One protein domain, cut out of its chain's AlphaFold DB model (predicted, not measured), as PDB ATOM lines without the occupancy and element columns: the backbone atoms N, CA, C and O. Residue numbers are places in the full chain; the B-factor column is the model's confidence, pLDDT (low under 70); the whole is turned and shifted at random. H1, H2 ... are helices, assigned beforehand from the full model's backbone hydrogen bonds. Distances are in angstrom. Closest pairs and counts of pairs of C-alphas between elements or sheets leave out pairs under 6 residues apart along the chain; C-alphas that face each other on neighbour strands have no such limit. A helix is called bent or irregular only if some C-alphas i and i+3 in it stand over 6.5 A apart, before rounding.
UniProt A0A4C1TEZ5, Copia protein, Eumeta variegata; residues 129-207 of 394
ATOM      1  N   LYS A 129     -57.225 -42.202   2.009       88.50
ATOM      2  CA  LYS A 129     -55.967 -42.838   2.403       88.50
ATOM      3  C   LYS A 129     -55.104 -42.969   1.155       88.50
ATOM      4  O   LYS A 129     -55.527 -43.618   0.207       88.50
ATOM      5  N   ILE A 130     -53.954 -42.302   1.163       91.06
ATOM      6  CA  ILE A 130     -52.879 -42.464   0.178       91.06
ATOM      7  C   ILE A 130     -51.619 -42.716   0.987       91.06
ATOM      8  O   ILE A 130     -51.208 -41.850   1.772       91.06
ATOM      9  N   ASP A 131     -51.057 -43.905   0.826       91.75
ATOM     10  CA  ASP A 131     -49.755 -44.239   1.382       91.75
ATOM     11  C   ASP A 131     -48.630 -43.648   0.510       91.75
ATOM     12  O   ASP A 131     -48.849 -43.172  -0.605       91.75
ATOM     13  N   GLU A 132     -47.415 -43.600   1.049       89.31
ATOM     14  CA  GLU A 132     -46.263 -43.067   0.317       89.31
ATOM     15  C   GLU A 132     -45.951 -43.827  -0.994       89.31
ATOM     16  O   GLU A 132     -45.714 -43.159  -2.006       89.31
ATOM     17  N   PRO A 133     -46.009 -45.176  -1.070       88.44
ATOM     18  CA  PRO A 133     -45.779 -45.871  -2.337       88.44
ATOM     19  C   PRO A 133     -46.869 -45.587  -3.383       88.44
ATOM     20  O   PRO A 133     -46.556 -45.425  -4.566       88.44
ATOM     21  N   GLU A 134     -48.141 -45.462  -2.993       90.56
ATOM     22  CA  GLU A 134     -49.217 -45.058  -3.903       90.56
ATOM     23  C   GLU A 134     -49.035 -43.603  -4.357       90.56
ATOM     24  O   GLU A 134     -49.179 -43.316  -5.550       90.56
ATOM     25  N   LYS A 135     -48.639 -42.696  -3.453       93.06
ATOM     26  CA  LYS A 135     -48.268 -41.310  -3.789       93.06
ATOM     27  C   LYS A 135     -47.166 -41.265  -4.849       93.06
ATOM     28  O   LYS A 135     -47.284 -40.520  -5.822       93.06
ATOM     29  N   LEU A 136     -46.130 -42.087  -4.711       91.44
ATOM     30  CA  LEU A 136     -45.041 -42.174  -5.687       91.44
ATOM     31  C   LEU A 136     -45.502 -42.756  -7.017       91.44
ATOM     32  O   LEU A 136     -45.153 -42.235  -8.073       91.44
ATOM     33  N   ARG A 137     -46.357 -43.779  -6.992       90.56
ATOM     34  CA  ARG A 137     -46.958 -44.326  -8.213       90.56
ATOM     35  C   ARG A 137     -47.766 -43.272  -8.975       90.56
ATOM     36  O   ARG A 137     -47.724 -43.248 -10.206       90.56
ATOM     37  N   TYR A 138     -48.485 -42.403  -8.263       93.69
ATOM     38  CA  TYR A 138     -49.166 -41.255  -8.866       93.69
ATOM     39  C   TYR A 138     -48.187 -40.257  -9.466       93.69
ATOM     40  O   TYR A 138     -48.364 -39.853 -10.613       93.69
ATOM     41  N   LEU A 139     -47.124 -39.934  -8.731       94.56
ATOM     42  CA  LEU A 139     -46.076 -39.047  -9.212       94.56
ATOM     43  C   LEU A 139     -45.447 -39.580 -10.507       94.56
ATOM     44  O   LEU A 139     -45.388 -38.851 -11.489       94.56
ATOM     45  N   PHE A 140     -45.062 -40.857 -10.565       91.81
ATOM     46  CA  PHE A 140     -44.457 -41.446 -11.765       91.81
ATOM     47  C   PHE A 140     -45.380 -41.437 -12.983       91.81
ATOM     48  O   PHE A 140     -44.916 -41.214 -14.097       91.81
ATOM     49  N   ARG A 141     -46.689 -41.621 -12.786       92.62
ATOM     50  CA  ARG A 141     -47.679 -41.499 -13.870       92.62
ATOM     51  C   ARG A 141     -47.878 -40.061 -14.347       92.62
ATOM     52  O   ARG A 141     -48.251 -39.857 -15.499       92.62
ATOM     53  N   ALA A 142     -47.660 -39.088 -13.466       94.44
ATOM     54  CA  ALA A 142     -47.740 -37.667 -13.783       94.44
ATOM     55  C   ALA A 142     -46.514 -37.154 -14.558       94.44
ATOM     56  O   ALA A 142     -46.597 -36.116 -15.228       94.44
ATOM     57  N   LEU A 143     -45.384 -37.866 -14.479       93.56
ATOM     58  CA  LEU A 143     -44.165 -37.525 -15.206       93.56
ATOM     59  C   LEU A 143     -44.272 -37.895 -16.698       93.56
ATOM     60  O   LEU A 143     -44.844 -38.926 -17.055       93.56
ATOM     61  N   PRO A 144     -43.708 -37.073 -17.601       92.69
ATOM     62  CA  PRO A 144     -43.672 -37.374 -19.017       92.69
ATOM     63  C   PRO A 144     -42.619 -38.454 -19.317       92.69
ATOM     64  O   PRO A 144     -41.688 -38.649 -18.529       92.69
ATOM     65  N   PRO A 145     -42.702 -39.111 -20.490       90.69
ATOM     66  CA  PRO A 145     -41.783 -40.188 -20.868       90.69
ATOM     67  C   PRO A 145     -40.297 -39.804 -20.839       90.69
ATOM     68  O   PRO A 145     -39.450 -40.662 -20.626       90.69
ATOM     69  N   SER A 146     -39.957 -38.517 -20.981       89.69
ATOM     70  CA  SER A 146     -38.577 -38.019 -20.857       89.69
ATOM     71  C   SER A 146     -37.946 -38.266 -19.477       89.69
ATOM     72  O   SER A 146     -36.717 -38.217 -19.348       89.69
ATOM     73  N   TYR A 147     -38.757 -38.561 -18.457       90.25
ATOM     74  CA  TYR A 147     -38.322 -38.929 -17.110       90.25
ATOM     75  C   TYR A 147     -38.520 -40.410 -16.769       90.25
ATOM     76  O   TYR A 147     -38.415 -40.770 -15.599       90.25
ATOM     77  N   SER A 148     -38.751 -41.280 -17.759       86.75
ATOM     78  CA  SER A 148     -38.932 -42.724 -17.530       86.75
ATOM     79  C   SER A 148     -37.780 -43.356 -16.743       86.75
ATOM     80  O   SER A 148     -38.025 -44.179 -15.871       86.75
ATOM     81  N   PHE A 149     -36.546 -42.886 -16.973       86.31
ATOM     82  CA  PHE A 149     -35.343 -43.348 -16.275       86.31
ATOM     83  C   PHE A 149     -35.469 -43.273 -14.746       86.31
ATOM     84  O   PHE A 149     -34.877 -44.087 -14.048       86.31
ATOM     85  N   ILE A 150     -36.238 -42.317 -14.203       87.38
ATOM     86  CA  ILE A 150     -36.431 -42.191 -12.752       87.38
ATOM     87  C   ILE A 150     -37.195 -43.401 -12.202       87.38
ATOM     88  O   ILE A 150     -36.895 -43.843 -11.097       87.38
ATOM     89  N   GLY A 151     -38.142 -43.949 -12.972       82.25
ATOM     90  CA  GLY A 151     -38.851 -45.177 -12.612       82.25
ATOM     91  C   GLY A 151     -37.897 -46.365 -12.497       82.25
ATOM     92  O   GLY A 151     -37.908 -47.046 -11.479       82.25
ATOM     93  N   ASP A 152     -36.993 -46.526 -13.467       83.50
ATOM     94  CA  ASP A 152     -35.991 -47.603 -13.460       83.50
ATOM     95  C   ASP A 152     -35.029 -47.486 -12.263       83.50
ATOM     96  O   ASP A 152     -34.639 -48.484 -11.661       83.50
ATOM     97  N   PHE A 153     -34.662 -46.258 -11.875       77.50
ATOM     98  CA  PHE A 153     -33.861 -46.024 -10.669       77.50
ATOM     99  C   PHE A 153     -34.624 -46.344  -9.387       77.50
ATOM    100  O   PHE A 153     -34.003 -46.731  -8.399       77.50
ATOM    101  N   PHE A 154     -35.942 -46.165  -9.377       77.56
ATOM    102  CA  PHE A 154     -36.752 -46.371  -8.184       77.56
ATOM    103  C   PHE A 154     -36.793 -47.841  -7.762       77.56
ATOM    104  O   PHE A 154     -36.679 -48.117  -6.573       77.56
ATOM    105  N   ASP A 155     -36.831 -48.773  -8.717       77.75
ATOM    106  CA  ASP A 155     -36.806 -50.218  -8.440       77.75
ATOM    107  C   ASP A 155     -35.497 -50.683  -7.769       77.75
ATOM    108  O   ASP A 155     -35.452 -51.732  -7.124       77.75
ATOM    109  N   VAL A 156     -34.421 -49.902  -7.906       79.31
ATOM    110  CA  VAL A 156     -33.100 -50.189  -7.322       79.31
ATOM    111  C   VAL A 156     -32.923 -49.516  -5.952       79.31
ATOM    112  O   VAL A 156     -32.027 -49.883  -5.186       79.31
ATOM    113  N   ILE A 157     -33.761 -48.531  -5.615       76.81
ATOM    114  CA  ILE A 157     -33.647 -47.754  -4.378       76.81
ATOM    115  C   ILE A 157     -34.386 -48.475  -3.244       76.81
ATOM    116  O   ILE A 157     -35.535 -48.870  -3.408       76.81
ATOM    117  N   PRO A 158     -33.772 -48.618  -2.055       77.31
ATOM    118  CA  PRO A 158     -34.451 -49.220  -0.913       77.31
ATOM    119  C   PRO A 158     -35.678 -48.397  -0.493       77.31
ATOM    120  O   PRO A 158     -35.596 -47.170  -0.391       77.31
ATOM    121  N   ASP A 159     -36.772 -49.080  -0.136       74.25
ATOM    122  CA  ASP A 159     -38.101 -48.515   0.183       74.25
ATOM    123  C   ASP A 159     -38.091 -47.295   1.123       74.25
ATOM    124  O   ASP A 159     -38.971 -46.441   1.069       74.25
ATOM    125  N   LYS A 160     -37.084 -47.183   1.997       69.44
ATOM    126  CA  LYS A 160     -36.949 -46.079   2.963       69.44
ATOM    127  C   LYS A 160     -36.467 -44.757   2.355       69.44
ATOM    128  O   LYS A 160     -36.590 -43.729   3.011       69.44
ATOM    129  N   GLN A 161     -35.873 -44.775   1.163       71.31
ATOM    130  CA  GLN A 161     -35.330 -43.584   0.492       71.31
ATOM    131  C   GLN A 161     -36.203 -43.103  -0.668       71.31
ATOM    132  O   GLN A 161     -36.051 -41.964  -1.118       71.31
ATOM    133  N   GLY A 162     -37.139 -43.939  -1.123       79.50
ATOM    134  CA  GLY A 162     -38.123 -43.587  -2.134       79.50
ATOM    135  C   GLY A 162     -39.111 -42.559  -1.598       79.50
ATOM    136  O   GLY A 162     -40.177 -42.914  -1.123       79.50
ATOM    137  N   THR A 163     -38.746 -41.281  -1.645       87.06
ATOM    138  CA  THR A 163     -39.592 -40.159  -1.217       87.06
ATOM    139  C   THR A 163     -39.845 -39.220  -2.386       87.06
ATOM    140  O   THR A 163     -39.053 -39.138  -3.332       87.06
ATOM    141  N   VAL A 164     -40.946 -38.470  -2.324       88.00
ATOM    142  CA  VAL A 164     -41.256 -37.452  -3.340       88.00
ATOM    143  C   VAL A 164     -40.144 -36.406  -3.460       88.00
ATOM    144  O   VAL A 164     -39.835 -35.965  -4.568       88.00
ATOM    145  N   ASP A 165     -39.473 -36.069  -2.357       89.75
ATOM    146  CA  ASP A 165     -38.346 -35.131  -2.353       89.75
ATOM    147  C   ASP A 165     -37.117 -35.656  -3.106       89.75
ATOM    148  O   ASP A 165     -36.413 -34.882  -3.766       89.75
ATOM    149  N   TYR A 166     -36.880 -36.969  -3.079       89.81
ATOM    150  CA  TYR A 166     -35.827 -37.584  -3.884       89.81
ATOM    151  C   TYR A 166     -36.125 -37.448  -5.384       89.81
ATOM    152  O   TYR A 166     -35.275 -36.982  -6.148       89.81
ATOM    153  N   VAL A 167     -37.352 -37.777  -5.804       90.44
ATOM    154  CA  VAL A 167     -37.786 -37.637  -7.207       90.44
ATOM    155  C   VAL A 167     -37.696 -36.177  -7.654       90.44
ATOM    156  O   VAL A 167     -37.146 -35.885  -8.717       90.44
ATOM    157  N   ARG A 168     -38.156 -35.247  -6.811       92.56
ATOM    158  CA  ARG A 168     -38.028 -33.801  -7.027       92.56
ATOM    159  C   ARG A 168     -36.572 -33.389  -7.253       92.56
ATOM    160  O   ARG A 168     -36.287 -32.665  -8.204       92.56
ATOM    161  N   SER A 169     -35.652 -33.871  -6.421       91.38
ATOM    162  CA  SER A 169     -34.219 -33.569  -6.539       91.38
ATOM    163  C   SER A 169     -33.623 -34.116  -7.840       91.38
ATOM    164  O   SER A 169     -32.885 -33.407  -8.524       91.38
ATOM    165  N   LYS A 170     -34.006 -35.333  -8.246       90.50
ATOM    166  CA  LYS A 170     -33.531 -35.953  -9.493       90.50
ATOM    167  C   LYS A 170     -34.032 -35.260 -10.756       90.50
ATOM    168  O   LYS A 170     -33.279 -35.126 -11.719       90.50
ATOM    169  N   ILE A 171     -35.272 -34.777 -10.752       91.44
ATOM    170  CA  ILE A 171     -35.803 -33.981 -11.869       91.44
ATOM    171  C   ILE A 171     -35.019 -32.670 -12.008       91.44
ATOM    172  O   ILE A 171     -34.627 -32.305 -13.116       91.44
ATOM    173  N   LYS A 172     -34.728 -31.991 -10.891       89.69
ATOM    174  CA  LYS A 172     -33.930 -30.754 -10.897       89.69
ATOM    175  C   LYS A 172     -32.518 -30.978 -11.438       89.69
ATOM    176  O   LYS A 172     -32.070 -30.207 -12.281       89.69
ATOM    177  N   GLU A 173     -31.853 -32.052 -11.011       89.06
ATOM    178  CA  GLU A 173     -30.516 -32.435 -11.489       89.06
ATOM    179  C   GLU A 173     -30.493 -32.643 -13.016       89.06
ATOM    180  O   GLU A 173     -29.613 -32.129 -13.717       89.06
ATOM    181  N   LYS A 174     -31.509 -33.322 -13.568       87.38
ATOM    182  CA  LYS A 174     -31.637 -33.493 -15.022       87.38
ATOM    183  C   LYS A 174     -31.883 -32.174 -15.758       87.38
ATOM    184  O   LYS A 174     -31.320 -31.956 -16.831       87.38
ATOM    185  N   ASN A 175     -32.699 -31.281 -15.208       85.62
ATOM    186  CA  ASN A 175     -32.979 -30.003 -15.865       85.62
ATOM    187  C   ASN A 175     -31.751 -29.087 -15.900       85.62
ATOM    188  O   ASN A 175     -31.509 -28.436 -16.916       85.62
ATOM    189  N   MET A 176     -30.932 -29.095 -14.842       82.56
ATOM    190  CA  MET A 176     -29.658 -28.370 -14.828       82.56
ATOM    191  C   MET A 176     -28.702 -28.903 -15.903       82.56
ATOM    192  O   MET A 176     -28.250 -28.135 -16.751       82.56
ATOM    193  N   THR A 177     -28.479 -30.218 -15.946       79.31
ATOM    194  CA  THR A 177     -27.578 -30.851 -16.932       79.31
ATOM    195  C   THR A 177     -28.042 -30.667 -18.381       79.31
ATOM    196  O   THR A 177     -27.219 -30.415 -19.263       79.31
ATOM    197  N   THR A 178     -29.353 -30.715 -18.637       75.62
ATOM    198  CA  THR A 178     -29.916 -30.459 -19.977       75.62
ATOM    199  C   THR A 178     -29.629 -29.025 -20.419       75.62
ATOM    200  O   THR A 178     -29.066 -28.825 -21.494       75.62
ATOM    201  N   SER A 179     -29.881 -28.039 -19.549       69.38
ATOM    202  CA  SER A 179     -29.616 -26.627 -19.858       69.38
ATOM    203  C   SER A 179     -28.129 -26.320 -20.096       69.38
ATOM    204  O   SER A 179     -27.790 -25.472 -20.919       69.38
ATOM    205  N   GLU A 180     -27.218 -27.026 -19.420       66.06
ATOM    206  CA  GLU A 180     -25.775 -26.898 -19.650       66.06
ATOM    207  C   GLU A 180     -25.345 -27.511 -20.986       66.06
ATOM    208  O   GLU A 180     -24.485 -26.959 -21.674       66.06
ATOM    209  N   SER A 181     -25.939 -28.644 -21.369       61.25
ATOM    210  CA  SER A 181     -25.656 -29.293 -22.652       61.25
ATOM    211  C   SER A 181     -26.191 -28.490 -23.843       61.25
ATOM    212  O   SER A 181     -25.506 -28.379 -24.859       61.25
ATOM    213  N   GLU A 182     -27.361 -27.865 -23.700       66.62
ATOM    214  CA  GLU A 182     -27.945 -26.986 -24.717       66.62
ATOM    215  C   GLU A 182     -27.097 -25.729 -24.912       66.62
ATOM    216  O   GLU A 182     -26.736 -25.421 -26.046       66.62
ATOM    217  N   LYS A 183     -26.659 -25.084 -23.821       66.00
ATOM    218  CA  LYS A 183     -25.729 -23.944 -23.887       66.00
ATOM    219  C   LYS A 183     -24.413 -24.307 -24.575       66.00
ATOM    220  O   LYS A 183     -23.969 -23.590 -25.464       66.00
ATOM    221  N   LYS A 184     -23.815 -25.456 -24.235       65.38
ATOM    222  CA  LYS A 184     -22.583 -25.929 -24.894       65.38
ATOM    223  C   LYS A 184     -22.780 -26.187 -26.387       65.38
ATOM    224  O   LYS A 184     -21.887 -25.888 -27.181       65.38
ATOM    225  N   ASN A 185     -23.923 -26.742 -26.781       65.31
ATOM    226  CA  ASN A 185     -24.234 -26.981 -28.189       65.31
ATOM    227  C   ASN A 185     -24.474 -25.669 -28.946       65.31
ATOM    228  O   ASN A 185     -24.014 -25.535 -30.078       65.31
ATOM    229  N   GLU A 186     -25.128 -24.691 -28.323       62.97
ATOM    230  CA  GLU A 186     -25.346 -23.363 -28.897       62.97
ATOM    231  C   GLU A 186     -24.025 -22.597 -29.070       62.97
ATOM    232  O   GLU A 186     -23.758 -22.086 -30.158       62.97
ATOM    233  N   ASP A 187     -23.138 -22.632 -28.072       67.62
ATOM    234  CA  ASP A 187     -21.789 -22.055 -28.157       67.62
ATOM    235  C   ASP A 187     -20.942 -22.738 -29.243       67.62
ATOM    236  O   ASP A 187     -20.240 -22.080 -30.020       67.62
ATOM    237  N   THR A 188     -21.044 -24.065 -29.358       71.81
ATOM    238  CA  THR A 188     -20.346 -24.835 -30.400       71.81
ATOM    239  C   THR A 188     -20.882 -24.497 -31.792       71.81
ATOM    240  O   THR A 188     -20.104 -24.313 -32.729       71.81
ATOM    241  N   ASN A 189     -22.201 -24.374 -31.943       68.06
ATOM    242  CA  ASN A 189     -22.828 -24.005 -33.209       68.06
ATOM    243  C   ASN A 189     -22.498 -22.560 -33.593       68.06
ATOM    244  O   ASN A 189     -22.156 -22.305 -34.744       68.06
ATOM    245  N   ARG A 190     -22.493 -21.631 -32.632       69.81
ATOM    246  CA  ARG A 190     -22.069 -20.243 -32.847       69.81
ATOM    247  C   ARG A 190     -20.610 -20.159 -33.294       69.81
ATOM    248  O   ARG A 190     -20.299 -19.401 -34.210       69.81
ATOM    249  N   THR A 191     -19.738 -20.973 -32.700       77.88
ATOM    250  CA  THR A 191     -18.322 -21.055 -33.082       77.88
ATOM    251  C   THR A 191     -18.170 -21.564 -34.517       77.88
ATOM    252  O   THR A 191     -17.509 -20.913 -35.324       77.88
ATOM    253  N   LYS A 192     -18.864 -22.650 -34.883       80.06
ATOM    254  CA  LYS A 192     -18.858 -23.185 -36.258       80.06
ATOM    255  C   LYS A 192     -19.396 -22.186 -37.281       80.06
ATOM    256  O   LYS A 192     -18.804 -22.019 -38.338       80.06
ATOM    257  N   VAL A 193     -20.482 -21.483 -36.957       78.06
ATOM    258  CA  VAL A 193     -21.045 -20.437 -37.824       78.06
ATOM    259  C   VAL A 193     -20.037 -19.300 -38.015       78.06
ATOM    260  O   VAL A 193     -19.811 -18.872 -39.143       78.06
ATOM    261  N   SER A 194     -19.369 -18.852 -36.947       76.00
ATOM    262  CA  SER A 194     -18.338 -17.808 -37.048       76.00
ATOM    263  C   SER A 194     -17.124 -18.231 -37.881       76.00
ATOM    264  O   SER A 194     -16.539 -17.404 -38.575       76.00
ATOM    265  N   GLU A 195     -16.768 -19.516 -37.855       81.81
ATOM    266  CA  GLU A 195     -15.668 -20.065 -38.642       81.81
ATOM    267  C   GLU A 195     -16.010 -20.112 -40.136       81.81
ATOM    268  O   GLU A 195     -15.208 -19.648 -40.942       81.81
ATOM    269  N   VAL A 196     -17.238 -20.515 -40.487       82.38
ATOM    270  CA  VAL A 196     -17.749 -20.467 -41.869       82.38
ATOM    271  C   VAL A 196     -17.764 -19.034 -42.408       82.38
ATOM    272  O   VAL A 196     -17.287 -18.793 -43.512       82.38
ATOM    273  N   TYR A 197     -18.241 -18.053 -41.633       76.06
ATOM    274  CA  TYR A 197     -18.209 -16.648 -42.069       76.06
ATOM    275  C   TYR A 197     -16.784 -16.137 -42.308       76.06
ATOM    276  O   TYR A 197     -16.554 -15.341 -43.218       76.06
ATOM    277  N   ARG A 198     -15.821 -16.593 -41.506       79.06
ATOM    278  CA  ARG A 198     -14.416 -16.196 -41.622       79.06
ATOM    279  C   ARG A 198     -13.732 -16.857 -42.825       79.06
ATOM    280  O   ARG A 198     -12.921 -16.201 -43.471       79.06
ATOM    281  N   GLU A 199     -14.077 -18.105 -43.145       81.00
ATOM    282  CA  GLU A 199     -13.638 -18.784 -44.375       81.00
ATOM    283  C   GLU A 199     -14.212 -18.106 -45.625       81.00
ATOM    284  O   GLU A 199     -13.452 -17.768 -46.528       81.00
ATOM    285  N   VAL A 200     -15.512 -17.791 -45.632       76.62
ATOM    286  CA  VAL A 200     -16.164 -17.074 -46.745       76.62
ATOM    287  C   VAL A 200     -15.568 -15.675 -46.935       76.62
ATOM    288  O   VAL A 200     -15.310 -15.262 -48.062       76.62
ATOM    289  N   ALA A 201     -15.288 -14.946 -45.849       72.69
ATOM    290  CA  ALA A 201     -14.640 -13.636 -45.927       72.69
ATOM    291  C   ALA A 201     -13.194 -13.719 -46.452       72.69
ATOM    292  O   ALA A 201     -12.763 -12.844 -47.202       72.69
ATOM    293  N   ALA A 202     -12.444 -14.763 -46.085       75.50
ATOM    294  CA  ALA A 202     -11.094 -14.992 -46.598       75.50
ATOM    295  C   ALA A 202     -11.100 -15.383 -48.087       75.50
ATOM    296  O   ALA A 202     -10.250 -14.916 -48.843       75.50
ATOM    297  N   GLU A 203     -12.080 -16.181 -48.521       73.50
ATOM    298  CA  GLU A 203     -12.268 -16.550 -49.927       73.50
ATOM    299  C   GLU A 203     -12.656 -15.329 -50.779       73.50
ATOM    300  O   GLU A 203     -12.063 -15.099 -51.834       73.50
ATOM    301  N   MET A 204     -13.552 -14.471 -50.270       65.50
ATOM    302  CA  MET A 204     -13.914 -13.199 -50.911       65.50
ATOM    303  C   MET A 204     -12.753 -12.194 -50.962       65.50
ATOM    304  O   MET A 204     -12.631 -11.452 -51.934       65.50
ATOM    305  N   ALA A 205     -11.863 -12.187 -49.964       60.53
ATOM    306  CA  ALA A 205     -10.663 -11.344 -49.969       60.53
ATOM    307  C   ALA A 205      -9.584 -11.822 -50.964       60.53
ATOM    308  O   ALA A 205      -8.712 -11.038 -51.340       60.53
ATOM    309  N   SER A 206      -9.636 -13.085 -51.406       61.03
ATOM    310  CA  SER A 206      -8.757 -13.633 -52.450       61.03
ATOM    311  C   SER A 206      -9.292 -13.451 -53.872       61.03
ATOM    312  O   SER A 206      -8.540 -13.657 -54.826       61.03
ATOM    313  N   THR A 207     -10.543 -13.024 -54.044       53.53
ATOM    314  CA  THR A 207     -11.071 -12.608 -55.345       53.53
ATOM    315  C   THR A 207     -10.919 -11.103 -55.517       53.53
ATOM    316  O   THR A 207     -11.591 -10.307 -54.871       53.53
TER     317      THR A 207
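What this domain is: This is residues 129 to 207 of the 394 residues of the protein "Copia protein" of Eumeta variegata (UniProt A0A4C1TEZ5). One very long helix, H3, makes the longest axis, and two short helices, H1 and H2, gather near its first residues to form a small head. Beyond this head, residues 175 to 207, of which 175 to 206 belong to H3, stick out as one long free arm. The printed part has 79 residues with three named helices in the order H1, H2, H3 and no named strand; its class is all helix. It is extended, with a radius of gyration of the C-alphas of 22.6 A and spans of 79 by 19 by 16 A.

Where its parts are: H3 covers residues 164 to 206 and is 63.5 A long, from C-alpha 164 at (-41.256, -37.452, -3.340) to C-alpha 206 at (-8.757, -13.633, -52.450). H2 covers residues 145 to 154 and is 15.0 A long. It is irregular: C-alphas 146 and 149 are 7.7 A apart. H1 covers residues 132 to 142, is 15.2 A long and begins with C-alpha 132 at (-46.263, -43.067, 0.317).

How they stand to each other: H3 only just touches H2, with 3 pairs of C-alphas within 8 A, and with its residues 167 to 171 alone. Their closest C-alphas, those of Val 167 and Ile 150, are 7.3 A apart. H2 and H3 run opposite ways at a steep tilt of 46 degrees. H1 and H3 are close but not clearly touching, with the C-alphas of Leu 136 and Val 164 closest at 6.5 A; they run the same way at a shallow tilt of 28 degrees. H1 and H2 are also close but not clearly touching, the closest C-alphas being those of Phe 140 and Gly 151 at 6.8 A; they run opposite ways at a shallow tilt of 23 degrees. In H1 and H3 every O i to N i+4 pair is within hydrogen-bond range; in H2 2 of 6 are, beside 6 of 7 O i to N i+3 pairs.

The domain as a whole: The C-alphas of Lys 129 and Thr 207, the two farthest apart, are 79.1 A apart. Without the free stretch, the body of 46 residues spans 30 by 20 by 17 A. The printed part has no cut. The link from H1 to H2 is tight and that from H2 to H3 is short. The mean pLDDT of the printed part is 80.7; it is under 70 at residue 160, residues 179 to 187, 189 to 190 and 204 to 207.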